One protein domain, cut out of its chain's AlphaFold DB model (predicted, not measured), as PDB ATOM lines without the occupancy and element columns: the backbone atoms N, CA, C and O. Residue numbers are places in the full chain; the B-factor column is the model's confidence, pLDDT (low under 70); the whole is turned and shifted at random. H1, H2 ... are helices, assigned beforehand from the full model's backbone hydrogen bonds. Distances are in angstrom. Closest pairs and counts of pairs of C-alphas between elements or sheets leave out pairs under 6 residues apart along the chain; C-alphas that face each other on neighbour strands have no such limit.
ATOM      1  N   PHE A   2      95.953  63.370 105.371       74.62
ATOM      2  CA  PHE A   2      96.225  62.561 106.568       74.62
ATOM      3  C   PHE A   2      95.283  62.975 107.698       74.62
ATOM      4  O   PHE A   2      94.732  64.078 107.663       74.62
ATOM      5  N   GLU A   3      95.098  62.095 108.680       79.75
ATOM      6  CA  GLU A   3      94.310  62.429 109.862       79.75
ATOM      7  C   GLU A   3      94.926  63.629 110.606       79.75
ATOM      8  O   GLU A   3      96.157  63.734 110.698       79.75
ATOM      9  N   PRO A   4      94.093  64.556 111.113       84.50
ATOM     10  CA  PRO A   4      94.566  65.679 111.908       84.50
ATOM     11  C   PRO A   4      95.230  65.191 113.200       84.50
ATOM     12  O   PRO A   4      94.868  64.153 113.758       84.50
ATOM     13  N   GLU A   5      96.202  65.958 113.692       85.00
ATOM     14  CA  GLU A   5      96.896  65.631 114.938       85.00
ATOM     15  C   GLU A   5      95.904  65.710 116.112       85.00
ATOM     16  O   GLU A   5      95.164  66.687 116.255       85.00
ATOM     17  N   LYS A   6      95.870  64.675 116.961       86.44
ATOM     18  CA  LYS A   6      95.009  64.649 118.150       86.44
ATOM     19  C   LYS A   6      95.604  65.565 119.219       86.44
ATOM     20  O   LYS A   6      96.570  65.195 119.878       86.44
ATOM     21  N   LEU A   7      95.035  66.760 119.359       86.88
ATOM     22  CA  LEU A   7      95.433  67.757 120.355       86.88
ATOM     23  C   LEU A   7      94.579  67.640 121.620       86.88
ATOM     24  O   LEU A   7      93.376  67.392 121.547       86.88
ATOM     25  N   HIS A   8      95.200  67.872 122.775       84.94
ATOM     26  CA  HIS A   8      94.514  67.919 124.069       84.94
ATOM     27  C   HIS A   8      93.910  69.302 124.377       84.94
ATOM     28  O   HIS A   8      93.127  69.435 125.313       84.94
ATOM     29  N   PHE A   9      94.282  70.324 123.601       85.25
ATOM     30  CA  PHE A   9      93.963  71.747 123.755       85.25
ATOM     31  C   PHE A   9      94.396  72.366 125.095       85.25
ATOM     32  O   PHE A   9      93.874  73.401 125.519       85.25
ATOM     33  N   ASN A  10      95.430  71.783 125.707       87.31
ATOM     34  CA  ASN A  10      95.967  72.157 127.017       87.31
ATOM     35  C   ASN A  10      97.467  72.491 126.938       87.31
ATOM     36  O   ASN A  10      98.099  72.361 125.891       87.31
ATOM     37  N   PHE A  11      98.062  72.887 128.067       85.81
ATOM     38  CA  PHE A  11      99.493  73.215 128.170       85.81
ATOM     39  C   PHE A  11     100.429  72.088 127.688       85.81
ATOM     40  O   PHE A  11     101.541  72.361 127.245       85.81
ATOM     41  N   ILE A  12      99.979  70.829 127.723       87.62
ATOM     42  CA  ILE A  12     100.743  69.660 127.257       87.62
ATOM     43  C   ILE A  12     101.113  69.803 125.778       87.62
ATOM     44  O   ILE A  12     102.245  69.518 125.387       87.62
ATOM     45  N   ASP A  13     100.200  70.324 124.958       87.75
ATOM     46  CA  ASP A  13     100.451  70.485 123.527       87.75
ATOM     47  C   ASP A  13     101.537  71.532 123.248       87.75
ATOM     48  O   ASP A  13     102.186  71.481 122.199       87.75
ATOM     49  N   LEU A  14     101.754  72.469 124.181       89.56
ATOM     50  CA  LEU A  14     102.776  73.509 124.072       89.56
ATOM     51  C   LEU A  14     104.180  72.960 124.337       89.56
ATOM     52  O   LEU A  14     105.133  73.452 123.739       89.56
ATOM     53  N   LEU A  15     104.322  71.904 125.142       89.25
ATOM     54  CA  LEU A  15     105.622  71.261 125.383       89.25
ATOM     55  C   LEU A  15     106.209  70.650 124.100       89.25
ATOM     56  O   LEU A  15     107.424  70.557 123.946       89.25
ATOM     57  N   GLY A  16     105.354  70.291 123.138       85.81
ATOM     58  CA  GLY A  16     105.772  69.850 121.806       85.81
ATOM     59  C   GLY A  16     106.203  70.985 120.865       85.81
ATOM     60  O   GLY A  16     106.717  70.707 119.777       85.81
ATOM     61  N   ALA A  17     106.005  72.256 121.236       88.62
ATOM     62  CA  ALA A  17     106.279  73.401 120.366       88.62
ATOM     63  C   ALA A  17     107.752  73.507 119.917       88.62
ATOM     64  O   ALA A  17     107.956  73.677 118.712       88.62
ATOM     65  N   PRO A  18     108.775  73.322 120.782       86.88
ATOM     66  CA  PRO A  18     110.177  73.380 120.360       86.88
ATOM     67  C   PRO A  18     110.496  72.364 119.260       86.88
ATOM     68  O   PRO A  18     111.035  72.713 118.211       86.88
ATOM     69  N   ARG A  19     110.049  71.113 119.432       87.69
ATOM     70  CA  ARG A  19     110.209  70.065 118.416       87.69
ATOM     71  C   ARG A  19     109.526  70.445 117.102       87.69
ATOM     72  O   ARG A  19     110.081  70.220 116.028       87.69
ATOM     73  N   ARG A  20     108.321  71.023 117.163       88.19
ATOM     74  CA  ARG A  20     107.588  71.472 115.967       88.19
ATOM     75  C   ARG A  20     108.265  72.659 115.279       88.19
ATOM     76  O   ARG A  20     108.085  72.793 114.068       88.19
ATOM     77  N   ALA A  21     108.989  73.502 116.014       87.81
ATOM     78  CA  ALA A  21     109.710  74.658 115.486       87.81
ATOM     79  C   ALA A  21     110.982  74.257 114.720       87.81
ATOM     80  O   ALA A  21     111.287  74.869 113.699       87.81
ATOM     81  N   LEU A  22     111.653  73.171 115.124       86.38
ATOM     82  CA  LEU A  22     112.899  72.676 114.512       86.38
ATOM     83  C   LEU A  22     112.750  72.074 113.098       86.38
ATOM     84  O   LEU A  22     113.711  71.561 112.529       86.38
ATOM     85  N   LYS A  23     111.564  72.127 112.482       89.50
ATOM     86  CA  LYS A  23     111.383  71.671 111.097       89.50
ATOM     87  C   LYS A  23     112.081  72.629 110.125       89.50
ATOM     88  O   LYS A  23     111.797  73.826 110.126       89.50
ATOM     89  N   GLY A  24     112.890  72.087 109.210       89.00
ATOM     90  CA  GLY A  24     113.696  72.869 108.261       89.00
ATOM     91  C   GLY A  24     112.915  73.930 107.477       89.00
ATOM     92  O   GLY A  24     113.372  75.060 107.364       89.00
ATOM     93  N   LYS A  25     111.683  73.638 107.031       91.19
ATOM     94  CA  LYS A  25     110.837  74.619 106.321       91.19
ATOM     95  C   LYS A  25     110.417  75.835 107.165       91.19
ATOM     96  O   LYS A  25     110.140  76.886 106.599       91.19
ATOM     97  N   LYS A  26     110.369  75.706 108.496       93.19
ATOM     98  CA  LYS A  26     110.044  76.805 109.426       93.19
ATOM     99  C   LYS A  26     111.286  77.618 109.769       93.19
ATOM    100  O   LYS A  26     111.233  78.843 109.730       93.19
ATOM    101  N   ILE A  27     112.407  76.933 110.011       92.56
ATOM    102  CA  ILE A  27     113.721  77.567 110.183       92.56
ATOM    103  C   ILE A  27     114.056  78.395 108.940       92.56
ATOM    104  O   ILE A  27     114.387  79.570 109.054       92.56
ATOM    105  N   TRP A  28     113.879  77.818 107.748       92.75
ATOM    106  CA  TRP A  28     114.104  78.506 106.480       92.75
ATOM    107  C   TRP A  28     113.225  79.750 106.321       92.75
ATOM    108  O   TRP A  28     113.704  80.783 105.868       92.75
ATOM    109  N   ALA A  29     111.958  79.692 106.739       93.88
ATOM    110  CA  ALA A  29     111.065  80.845 106.669       93.88
ATOM    111  C   ALA A  29     111.537  82.013 107.545       93.88
ATOM    112  O   ALA A  29     111.573  83.150 107.077       93.88
ATOM    113  N   HIS A  30     111.940  81.734 108.788       93.31
ATOM    114  CA  HIS A  30     112.519  82.755 109.658       93.31
ATOM    115  C   HIS A  30     113.867  83.255 109.140       93.31
ATOM    116  O   HIS A  30     114.087  84.461 109.139       93.31
ATOM    117  N   LEU A  31     114.723  82.370 108.622       94.25
ATOM    118  CA  LEU A  31     115.997  82.757 108.020       94.25
ATOM    119  C   LEU A  31     115.797  83.714 106.839       94.25
ATOM    120  O   LEU A  31     116.468  84.735 106.775       94.25
ATOM    121  N   MET A  32     114.851  83.438 105.938       92.00
ATOM    122  CA  MET A  32     114.528  84.352 104.835       92.00
ATOM    123  C   MET A  32     113.983  85.692 105.336       92.00
ATOM    124  O   MET A  32     114.333  86.732 104.787       92.00
ATOM    125  N   GLY A  33     113.177  85.685 106.403       92.50
ATOM    126  CA  GLY A  33     112.751  86.912 107.079       92.50
ATOM    127  C   GLY A  33     113.933  87.752 107.564       92.50
ATOM    128  O   GLY A  33     113.987  88.945 107.278       92.50
ATOM    129  N   LEU A  34     114.907  87.115 108.223       93.19
ATOM    130  CA  LEU A  34     116.129  87.767 108.697       93.19
ATOM    131  C   LEU A  34     116.976  88.282 107.526       93.19
ATOM    132  O   LEU A  34     117.330  89.452 107.514       93.19
ATOM    133  N   VAL A  35     117.246  87.453 106.512       93.44
ATOM    134  CA  VAL A  35     118.066  87.819 105.339       93.44
ATOM    135  C   VAL A  35     117.480  89.003 104.569       93.44
ATOM    136  O   VAL A  35     118.233  89.797 104.017       93.44
ATOM    137  N   VAL A  36     116.155  89.153 104.539       91.25
ATOM    138  CA  VAL A  36     115.497  90.289 103.876       91.25
ATOM    139  C   VAL A  36     115.423  91.514 104.790       91.25
ATOM    140  O   VAL A  36     115.725  92.620 104.352       91.25
ATOM    141  N   GLY A  37     115.013  91.343 106.048       92.69
ATOM    142  CA  GLY A  37     114.785  92.462 106.963       92.69
ATOM    143  C   GLY A  37     116.067  93.103 107.485       92.69
ATOM    144  O   GLY A  37     116.127  94.319 107.653       92.69
ATOM    145  N   TYR A  38     117.098  92.297 107.730       93.31
ATOM    146  CA  TYR A  38     118.273  92.716 108.488       93.31
ATOM    147  C   TYR A  38     119.168  93.665 107.694       93.31
ATOM    148  O   TYR A  38     119.538  94.698 108.245       93.31
ATOM    149  N   PRO A  39     119.475  93.409 106.404       93.81
ATOM    150  CA  PRO A  39     120.256  94.356 105.618       93.81
ATOM    151  C   PRO A  39     119.573  95.720 105.518       93.81
ATOM    152  O   PRO A  39     120.235  96.744 105.633       93.81
ATOM    153  N   VAL A  40     118.243  95.745 105.363       93.81
ATOM    154  CA  VAL A  40     117.483  97.002 105.296       93.81
ATOM    155  C   VAL A  40     117.547  97.743 106.631       93.81
ATOM    156  O   VAL A  40     117.804  98.944 106.649       93.81
ATOM    157  N   TYR A  41     117.374  97.025 107.744       94.25
ATOM    158  CA  TYR A  41     117.546  97.575 109.087       94.25
ATOM    159  C   TYR A  41     118.952  98.154 109.297       94.25
ATOM    160  O   TYR A  41     119.080  99.304 109.715       94.25
ATOM    161  N   ALA A  42     119.999  97.393 108.971       92.44
ATOM    162  CA  ALA A  42     121.383  97.810 109.155       92.44
ATOM    163  C   ALA A  42     121.708  99.056 108.320       92.44
ATOM    164  O   ALA A  42     122.225 100.031 108.858       92.44
ATOM    165  N   ILE A  43     121.335  99.069 107.034       93.12
ATOM    166  CA  ILE A  43     121.559 100.215 106.140       93.12
ATOM    167  C   ILE A  43     120.866 101.468 106.679       93.12
ATOM    168  O   ILE A  43     121.500 102.514 106.789       93.12
ATOM    169  N   LEU A  44     119.586 101.378 107.048       93.44
ATOM    170  CA  LEU A  44     118.851 102.526 107.586       93.44
ATOM    171  C   LEU A  44     119.429 103.007 108.923       93.44
ATOM    172  O   LEU A  44     119.476 104.207 109.171       93.44
ATOM    173  N   THR A  45     119.916 102.094 109.760       91.81
ATOM    174  CA  THR A  45     120.534 102.439 111.047       91.81
ATOM    175  C   THR A  45     121.857 103.182 110.852       91.81
ATOM    176  O   THR A  45     122.074 104.218 111.476       91.81
ATOM    177  N   TYR A  46     122.707 102.735 109.924       91.56
ATOM    178  CA  TYR A  46     123.928 103.461 109.559       91.56
ATOM    179  C   TYR A  46     123.640 104.814 108.897       91.56
ATOM    180  O   TYR A  46     124.346 105.787 109.150       91.56
ATOM    181  N   LEU A  47     122.577 104.905 108.090       92.12
ATOM    182  CA  LEU A  47     122.122 106.181 107.535       92.12
ATOM    183  C   LEU A  47     121.653 107.146 108.630       92.12
ATOM    184  O   LEU A  47     121.918 108.339 108.520       92.12
ATOM    185  N   ALA A  48     120.999 106.652 109.683       91.56
ATOM    186  CA  ALA A  48     120.602 107.482 110.818       91.56
ATOM    187  C   ALA A  48     121.822 108.086 111.534       91.56
ATOM    188  O   ALA A  48     121.840 109.293 111.758       91.56
ATOM    189  N   LEU A  49     122.856 107.283 111.813       88.81
ATOM    190  CA  LEU A  49     124.102 107.754 112.444       88.81
ATOM    191  C   LEU A  49     124.839 108.777 111.573       88.81
ATOM    192  O   LEU A  49     125.302 109.806 112.060       88.81
ATOM    193  N   TRP A  50     124.885 108.536 110.262       90.00
ATOM    194  CA  TRP A  50     125.509 109.467 109.328       90.00
ATOM    195  C   TRP A  50     124.781 110.817 109.265       90.00
ATOM    196  O   TRP A  50     125.423 111.866 109.237       90.00
ATOM    197  N   VAL A  51     123.443 110.806 109.291       91.50
ATOM    198  CA  VAL A  51     122.618 112.027 109.339       91.50
ATOM    199  C   VAL A  51     122.799 112.787 110.655       91.50
ATOM    200  O   VAL A  51     122.670 114.011 110.662       91.50
ATOM    201  N   ASP A  52     123.120 112.090 111.743       88.31
ATOM    202  CA  ASP A  52     123.413 112.708 113.040       88.31
ATOM    203  C   ASP A  52     124.834 113.296 113.135       88.31
ATOM    204  O   ASP A  52     125.160 113.991 114.093       88.31
ATOM    205  N   GLY A  53     125.667 113.081 112.110       86.38
ATOM    206  CA  GLY A  53     127.013 113.643 112.003       86.38
ATOM    207  C   GLY A  53     128.138 112.688 112.403       86.38
ATOM    208  O   GLY A  53     129.304 113.090 112.376       86.38
ATOM    209  N   GLU A  54     127.837 111.429 112.729       85.75
ATOM    210  CA  GLU A  54     128.873 110.427 112.965       85.75
ATOM    211  C   GLU A  54     129.517 109.967 111.649       85.75
ATOM    212  O   GLU A  54     128.861 109.724 110.631       85.75
ATOM    213  N   SER A  55     130.844 109.815 111.660       89.25
ATOM    214  CA  SER A  55     131.547 109.236 110.516       89.25
ATOM    215  C   SER A  55     131.231 107.741 110.399       89.25
ATOM    216  O   SER A  55     131.287 107.014 111.391       89.25
ATOM    217  N   LEU A  56     130.972 107.256 109.180       86.81
ATOM    218  CA  LEU A  56     130.670 105.839 108.938       86.81
ATOM    219  C   LEU A  56     131.799 104.899 109.389       86.81
ATOM    220  O   LEU A  56     131.516 103.786 109.816       86.81
ATOM    221  N   SER A  57     133.060 105.347 109.324       87.38
ATOM    222  CA  SER A  57     134.201 104.570 109.829       87.38
ATOM    223  C   SER A  57     134.116 104.391 111.341       87.38
ATOM    224  O   SER A  57     134.174 103.266 111.815       87.38
ATOM    225  N   ALA A  58     133.903 105.479 112.090       84.88
ATOM    226  CA  ALA A  58     133.782 105.407 113.545       84.88
ATOM    227  C   ALA A  58     132.563 104.575 113.977       84.88
ATOM    228  O   ALA A  58     132.668 103.756 114.887       84.88
ATOM    229  N   ALA A  59     131.432 104.728 113.281       84.62
ATOM    230  CA  ALA A  59     130.241 103.921 113.532       84.62
ATOM    231  C   ALA A  59     130.504 102.425 113.275       84.62
ATOM    232  O   ALA A  59     130.074 101.573 114.051       84.62
ATOM    233  N   TRP A  60     131.232 102.088 112.207       85.19
ATOM    234  CA  TRP A  60     131.593 100.704 111.907       85.19
ATOM    235  C   TRP A  60     132.555 100.116 112.942       85.19
ATOM    236  O   TRP A  60     132.364  98.979 113.368       85.19
ATOM    237  N   ASP A  61     133.544 100.890 113.386       83.19
ATOM    238  CA  ASP A  61     134.499 100.458 114.408       83.19
ATOM    239  C   ASP A  61     133.813 100.205 115.760       83.19
ATOM    240  O   ASP A  61     134.210  99.308 116.503       83.19
ATOM    241  N   GLN A  62     132.758 100.964 116.071       80.25
ATOM    242  CA  GLN A  62     132.009 100.819 117.317       80.25
ATOM    243  C   GLN A  62     130.968  99.693 117.274       80.25
ATOM    244  O   GLN A  62     130.834  98.944 118.243       80.25
ATOM    245  N   TYR A  63     130.196  99.593 116.191       79.62
ATOM    246  CA  TYR A  63     129.007  98.739 116.141       79.62
ATOM    247  C   TYR A  63     129.132  97.534 115.202       79.62
ATOM    248  O   TYR A  63     128.435  96.528 115.373       79.62
ATOM    249  N   GLY A  64     130.003  97.623 114.196       84.56
ATOM    250  CA  GLY A  64     130.254  96.580 113.212       84.56
ATOM    251  C   GLY A  64     128.980  95.988 112.608       84.56
ATOM    252  O   GLY A  64     128.123  96.670 112.048       84.56
ATOM    253  N   ILE A  65     128.842  94.672 112.716       81.31
ATOM    254  CA  ILE A  65     127.727  93.950 112.105       81.31
ATOM    255  C   ILE A  65     126.421  94.197 112.880       81.31
ATOM    256  O   ILE A  65     125.356  94.203 112.282       81.31
ATOM    257  N   TYR A  66     126.441  94.489 114.178       79.06
ATOM    258  CA  TYR A  66     125.210  94.674 114.955       79.06
ATOM    259  C   TYR A  66     125.050  96.123 115.426       79.06
ATOM    260  O   TYR A  66     125.264  96.401 116.607       79.06
ATOM    261  N   PRO A  67     124.625  97.046 114.534       79.19
ATOM    262  CA  PRO A  67     124.300  98.404 114.929       79.19
ATOM    263  C   PRO A  67     123.030  98.403 115.764       79.19
ATOM    264  O   PRO A  67     121.919  98.411 115.245       79.19
ATOM    265  N   PHE A  68     123.212  98.371 117.079       76.50
ATOM    266  CA  PHE A  68     122.155  98.572 118.050       76.50
ATOM    267  C   PHE A  68     122.580  99.654 119.031       76.50
ATOM    268  O   PHE A  68     123.604  99.534 119.702       76.50
ATOM    269  N   PHE A  69     121.747 100.680 119.154       75.12
ATOM    270  CA  PHE A  69     121.882 101.690 120.189       75.12
ATOM    271  C   PHE A  69     120.592 101.811 120.995       75.12
ATOM    272  O   PHE A  69     119.471 101.706 120.479       75.12
ATOM    273  N   SER A  70     120.774 102.002 122.300       67.44
ATOM    274  CA  SER A  70     119.683 102.159 123.258       67.44
ATOM    275  C   SER A  70     118.912 103.438 122.966       67.44
ATOM    276  O   SER A  70     119.500 104.507 122.793       67.44
ATOM    277  N   LEU A  71     117.583 103.339 123.015       65.62
ATOM    278  CA  LEU A  71     116.678 104.469 122.815       65.62
ATOM    279  C   LEU A  71     116.896 105.609 123.833       65.62
ATOM    280  O   LEU A  71     116.481 106.737 123.594       65.62
ATOM    281  N   PHE A  72     117.541 105.321 124.967       59.56
ATOM    282  CA  PHE A  72     117.657 106.235 126.105       59.56
ATOM    283  C   PHE A  72     119.075 106.770 126.337       59.56
ATOM    284  O   PHE A  72     119.273 107.580 127.237       59.56
ATOM    285  N   ASN A  73     120.061 106.348 125.538       63.41
ATOM    286  CA  ASN A  73     121.468 106.695 125.780       63.41
ATOM    287  C   ASN A  73     121.912 108.012 125.116       63.41
ATOM    288  O   ASN A  73     123.089 108.347 125.183       63.41
ATOM    289  N   GLY A  74     121.002 108.756 124.473       62.97
ATOM    290  CA  GLY A  74     121.306 110.068 123.883       62.97
ATOM    291  C   GLY A  74     122.276 110.032 122.695       62.97
ATOM    292  O   GLY A  74     122.879 111.052 122.387       62.97
ATOM    293  N   GLN A  75     122.435 108.874 122.047       71.81
ATOM    294  CA  GLN A  75     123.357 108.690 120.917       71.81
ATOM    295  C   GLN A  75     122.851 109.311 119.610       71.81
ATOM    296  O   GLN A  75     123.655 109.576 118.732       71.81
ATOM    297  N   LEU A  76     121.539 109.549 119.494       77.19
ATOM    298  CA  LEU A  76     120.949 110.320 118.403       77.19
ATOM    299  C   LEU A  76     120.403 111.643 118.935       77.19
ATOM    300  O   LEU A  76     119.541 111.644 119.824       77.19
ATOM    301  N   ILE A  77     120.854 112.756 118.362       79.75
ATOM    302  CA  ILE A  77     120.449 114.109 118.767       79.75
ATOM    303  C   ILE A  77     119.379 114.660 117.815       79.75
ATOM    304  O   ILE A  77     118.399 115.271 118.248       79.75
ATOM    305  N   SER A  78     119.532 114.431 116.512       87.50
ATOM    306  CA  SER A  78     118.648 114.959 115.480       87.50
ATOM    307  C   SER A  78     117.330 114.191 115.381       87.50
ATOM    308  O   SER A  78     117.286 112.965 115.263       87.50
ATOM    309  N   VAL A  79     116.224 114.936 115.300       88.19
ATOM    310  CA  VAL A  79     114.881 114.384 115.053       88.19
ATOM    311  C   VAL A  79     114.824 113.621 113.723       88.19
ATOM    312  O   VAL A  79     114.123 112.616 113.614       88.19
ATOM    313  N   THR A  80     115.573 114.057 112.705       89.62
ATOM    314  CA  THR A  80     115.595 113.371 111.404       89.62
ATOM    315  C   THR A  80     116.254 111.998 111.501       89.62
ATOM    316  O   THR A  80     115.718 111.034 110.954       89.62
ATOM    317  N   ALA A  81     117.355 111.880 112.249       90.00
ATOM    318  CA  ALA A  81     118.019 110.605 112.505       90.00
ATOM    319  C   ALA A  81     117.102 109.649 113.288       90.00
ATOM    320  O   ALA A  81     116.969 108.476 112.933       90.00
ATOM    321  N   TRP A  82     116.371 110.175 114.274       89.88
ATOM    322  CA  TRP A  82     115.356 109.430 115.022       89.88
ATOM    323  C   TRP A  82     114.259 108.836 114.137       89.88
ATOM    324  O   TRP A  82     113.914 107.663 114.286       89.88
ATOM    325  N   ILE A  83     113.729 109.613 113.190       91.94
ATOM    326  CA  ILE A  83     112.697 109.136 112.258       91.94
ATOM    327  C   ILE A  83     113.229 107.980 111.398       91.94
ATOM    328  O   ILE A  83     112.540 106.972 111.234       91.94
ATOM    329  N   ILE A  84     114.458 108.099 110.882       92.94
ATOM    330  CA  ILE A  84     115.091 107.052 110.062       92.94
ATOM    331  C   ILE A  84     115.309 105.780 110.890       92.94
ATOM    332  O   ILE A  84     115.006 104.681 110.422       92.94
ATOM    333  N   TYR A  85     115.775 105.914 112.134       91.50
ATOM    334  CA  TYR A  85     115.998 104.769 113.013       91.50
ATOM    335  C   TYR A  85     114.696 104.053 113.394       91.50
ATOM    336  O   TYR A  85     114.609 102.826 113.318       91.50
ATOM    337  N   ILE A  86     113.639 104.802 113.729       91.56
ATOM    338  CA  ILE A  86     112.315 104.223 114.001       91.56
ATOM    339  C   ILE A  86     111.792 103.490 112.763       91.56
ATOM    340  O   ILE A  86     111.272 102.380 112.880       91.56
ATOM    341  N   LEU A  87     111.970 104.057 111.566       93.38
ATOM    342  CA  LEU A  87     111.611 103.385 110.319       93.38
ATOM    343  C   LEU A  87     112.384 102.068 110.140       93.38
ATOM    344  O   LEU A  87     111.781 101.063 109.764       93.38
ATOM    345  N   ALA A  88     113.682 102.043 110.459       93.06
ATOM    346  CA  ALA A  88     114.495 100.828 110.424       93.06
ATOM    347  C   ALA A  88     113.917  99.732 111.337       93.06
ATOM    348  O   ALA A  88     113.717  98.595 110.899       93.06
ATOM    349  N   LEU A  89     113.587 100.085 112.584       91.88
ATOM    350  CA  LEU A  89     112.973  99.173 113.554       91.88
ATOM    351  C   LEU A  89     111.601  98.670 113.089       91.88
ATOM    352  O   LEU A  89     111.288  97.491 113.250       91.88
ATOM    353  N   LEU A  90     110.789  99.533 112.473       92.00
ATOM    354  CA  LEU A  90     109.484  99.151 111.928       92.00
ATOM    355  C   LEU A  90     109.615  98.167 110.764       92.00
ATOM    356  O   LEU A  90     108.877  97.184 110.714       92.00
ATOM    357  N   VAL A  91     110.561  98.386 109.847       92.81
ATOM    358  CA  VAL A  91     110.825  97.446 108.745       92.81
ATOM    359  C   VAL A  91     111.265  96.087 109.290       92.81
ATOM    360  O   VAL A  91     110.764  95.045 108.851       92.81
ATOM    361  N   TRP A  92     112.151  96.082 110.287       93.19
ATOM    362  CA  TRP A  92     112.584  94.862 110.964       93.19
ATOM    363  C   TRP A  92     111.425  94.123 111.644       93.19
ATOM    364  O   TRP A  92     111.254  92.911 111.474       93.19
ATOM    365  N   LEU A  93     110.570  94.857 112.359       91.94
ATOM    366  CA  LEU A  93     109.390  94.307 113.014       91.94
ATOM    367  C   LEU A  93     108.418  93.696 111.996       91.94
ATOM    368  O   LEU A  93     107.996  92.552 112.154       91.94
ATOM    369  N   VAL A  94     108.091  94.422 110.921       92.62
ATOM    370  CA  VAL A  94     107.158  93.953 109.884       92.62
ATOM    371  C   VAL A  94     107.693  92.707 109.183       92.62
ATOM    372  O   VAL A  94     106.960  91.735 109.021       92.62
ATOM    373  N   THR A  95     108.966  92.688 108.788       93.69
ATOM    374  CA  THR A  95     109.562  91.514 108.124       93.69
ATOM    375  C   THR A  95     109.586  90.287 109.037       93.69
ATOM    376  O   THR A  95     109.244  89.185 108.594       93.69
ATOM    377  N   THR A  96     109.867  90.475 110.329       93.19
ATOM    378  CA  THR A  96     109.805  89.408 111.340       93.19
ATOM    379  C   THR A  96     108.381  88.880 111.523       93.19
ATOM    380  O   THR A  96     108.161  87.664 111.521       93.19
ATOM    381  N   LEU A  97     107.392  89.774 111.606       93.31
ATOM    382  CA  LEU A  97     105.982  89.397 111.696       93.31
ATOM    383  C   LEU A  97     105.522  88.630 110.439       93.31
ATOM    384  O   LEU A  97     104.810  87.629 110.556       93.31
ATOM    385  N   LEU A  98     105.988  89.003 109.240       94.12
ATOM    386  CA  LEU A  98     105.617  88.323 107.991       94.12
ATOM    387  C   LEU A  98     106.181  86.902 107.992       94.12
ATOM    388  O   LEU A  98     105.458  85.945 107.706       94.12
ATOM    389  N   ALA A  99     107.447  86.745 108.383       94.94
ATOM    390  CA  ALA A  99     108.082  85.438 108.513       94.94
ATOM    391  C   ALA A  99     107.368  84.557 109.550       94.94
ATOM    392  O   ALA A  99     107.077  83.388 109.284       94.94
ATOM    393  N   SER A 100     106.996  85.125 110.699       94.00
ATOM    394  CA  SER A 100     106.231  84.397 111.715       94.00
ATOM    395  C   SER A 100     104.832  83.992 111.229       94.00
ATOM    396  O   SER A 100     104.353  82.922 111.593       94.00
ATOM    397  N   THR A 101     104.208  84.763 110.329       94.81
ATOM    398  CA  THR A 101     102.900  84.431 109.735       94.81
ATOM    399  C   THR A 101     103.005  83.247 108.779       94.81
ATOM    400  O   THR A 101     102.168  82.340 108.816       94.81
ATOM    401  N   VAL A 102     104.076  83.185 107.981       95.38
ATOM    402  CA  VAL A 102     104.397  82.006 107.159       95.38
ATOM    403  C   VAL A 102     104.510  80.763 108.047       95.38
ATOM    404  O   VAL A 102     103.896  79.734 107.761       95.38
ATOM    405  N   VAL A 103     105.247  80.857 109.156       95.19
ATOM    406  CA  VAL A 103     105.456  79.739 110.089       95.19
ATOM    407  C   VAL A 103     104.181  79.344 110.830       95.19
ATOM    408  O   VAL A 103     103.904  78.146 110.965       95.19
ATOM    409  N   ALA A 104     103.381  80.316 111.264       94.50
ATOM    410  CA  ALA A 104     102.088  80.083 111.891       94.50
ATOM    411  C   ALA A 104     101.155  79.332 110.934       94.50
ATOM    412  O   ALA A 104     100.572  78.313 111.308       94.50
ATOM    413  N   ARG A 105     101.098  79.756 109.665       94.81
ATOM    414  CA  ARG A 105     100.279  79.102 108.642       94.81
ATOM    415  C   ARG A 105     100.739  77.679 108.337       94.81
ATOM    416  O   ARG A 105      99.903  76.779 108.266       94.81
ATOM    417  N   ILE A 106     102.049  77.462 108.187       94.50
ATOM    418  CA  ILE A 106     102.616  76.118 107.999       94.50
ATOM    419  C   ILE A 106     102.239  75.231 109.187       94.50
ATOM    420  O   ILE A 106     101.751  74.124 108.993       94.50
ATOM    421  N   THR A 107     102.427  75.718 110.413       93.31
ATOM    422  CA  THR A 107     102.132  74.948 111.629       93.31
ATOM    423  C   THR A 107     100.650  74.604 111.724       93.31
ATOM    424  O   THR A 107     100.315  73.455 111.982       93.31
ATOM    425  N   TYR A 108      99.755  75.548 111.438       93.56
ATOM    426  CA  TYR A 108      98.316  75.293 111.425       93.56
ATOM    427  C   TYR A 108      97.913  74.210 110.413       93.56
ATOM    428  O   TYR A 108      97.129  73.317 110.735       93.56
ATOM    429  N   LYS A 109      98.471  74.250 109.197       92.88
ATOM    430  CA  LYS A 109      98.200  73.237 108.164       92.88
ATOM    431  C   LYS A 109      98.739  71.861 108.548       92.88
ATOM    432  O   LYS A 109      98.028  70.874 108.379       92.88
ATOM    433  N   GLU A 110      99.926  71.803 109.151       91.75
ATOM    434  CA  GLU A 110     100.483  70.557 109.686       91.75
ATOM    435  C   GLU A 110      99.597  69.946 110.775       91.75
ATOM    436  O   GLU A 110      99.323  68.749 110.727       91.75
ATOM    437  N   LEU A 111      99.106  70.761 111.718       91.31
ATOM    438  CA  LEU A 111      98.203  70.304 112.782       91.31
ATOM    439  C   LEU A 111      96.877  69.770 112.215       91.31
ATOM    440  O   LEU A 111      96.314  68.815 112.744       91.31
ATOM    441  N   LYS A 112      96.407  70.329 111.092       90.38
ATOM    442  CA  LYS A 112      95.234  69.836 110.349       90.38
ATOM    443  C   LYS A 112      95.492  68.584 109.494       90.38
ATOM    444  O   LYS A 112      94.574  68.148 108.804       90.38
ATOM    445  N   GLY A 113      96.695  68.009 109.521       88.62
ATOM    446  CA  GLY A 113      97.037  66.793 108.770       88.62
ATOM    447  C   GLY A 113      97.643  67.043 107.382       88.62
ATOM    448  O   GLY A 113      97.928  66.096 106.650       88.62
ATOM    449  N   ASP A 114      97.897  68.298 107.001       90.62
ATOM    450  CA  ASP A 114      98.613  68.639 105.766       90.62
ATOM    451  C   ASP A 114     100.118  68.816 106.039       90.62
ATOM    452  O   ASP A 114     100.648  69.924 106.158       90.62
ATOM    453  N   GLN A 115     100.829  67.690 106.167       85.44
ATOM    454  CA  GLN A 115     102.277  67.682 106.421       85.44
ATOM    455  C   GLN A 115     103.100  68.200 105.226       85.44
ATOM    456  O   GLN A 115     104.217  68.700 105.411       85.44
ATOM    457  N   PHE A 116     102.541  68.128 104.014       87.06
ATOM    458  CA  PHE A 116     103.199  68.531 102.769       87.06
ATOM    459  C   PHE A 116     103.056  70.020 102.454       87.06
ATOM    460  O   PHE A 116     103.631  70.488 101.473       87.06
ATOM    461  N   TYR A 117     102.364  70.791 103.297       89.81
ATOM    462  CA  TYR A 117     102.283  72.235 103.126       89.81
ATOM    463  C   TYR A 117     103.685  72.869 103.106       89.81
ATOM    464  O   TYR A 117     104.447  72.792 104.084       89.81
ATOM    465  N   THR A 118     104.033  73.465 101.964       89.94
ATOM    466  CA  THR A 118     105.374  73.967 101.654       89.94
ATOM    467  C   THR A 118     105.581  75.410 102.107       89.94
ATOM    468  O   THR A 118     104.643  76.175 102.338       89.94
TER     469      THR A 118
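AT A GLANCE: This is residues 2 to 118 of the 292 residues of an uncharacterized protein of Calditrichaeota bacterium (UniProt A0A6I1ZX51). Two long helices, H3 and H5, lie side by side and run opposite ways, making a rod; the short H1 and H2 sit at the end where H3 begins, and H4 packs on H3 at the other end. Residues 8 to 16, of which 11 to 15 belong to H1, stick out. The printed part has 117 residues, with five named helices in the order H1 to H5 and no named strand: all helix. It is only just loose, close to extended, with a radius of gyration of the C-alphas of 19.7 A and spans of 61 by 26 by 22 A.

HOW THE PARTS SIT: Begin with H1, residues 11 to 15, and H2, residues 17 to 21, which meet only through their link. H3, residues 24 to 51, touches H5, residues 79 to 111, at a shallow tilt of 4 degrees, opposite ways; their closest C-alphas, Ala 48 and Ala 81, are 4.4 A apart. H2 and H5 are close but not clearly touching, with closest C-alphas Arg 20 and Thr 107 at 7.8 A. With residues 46 to 50 alone, H3 touches H4, residues 56 to 63, at a steep tilt of 50 degrees, opposite ways; the closest C-alphas, Trp 50 and Leu 56, are 6.3 A apart. H4 and H5 are apart. Every O i to N i+4 pair is within hydrogen-bond range in H2, H4 and H5, against 22 of 24 in H3 and 0 of 1 in H1, where 2 of 2 O i to N i+3 pairs are.

IN THESE COORDINATES: Find C-alpha 11 at (99.493, 73.215, 128.170), where H1 begins. From C-alpha 24 at (113.696, 72.869, 108.261), H3 runs 40.2 A, with a kink of 25 degrees near residue 38. H5 runs 47.2 A to C-alpha 111 at (98.203, 70.304, 112.782).

THE WHOLE: The C-alphas of Glu 3 and Gly 53, the two farthest apart, are 60.8 A apart. The printed part has no cut; the link H4 to H5 is long, with 15 residues, and residues 70 to 74 in it have pLDDT under 70.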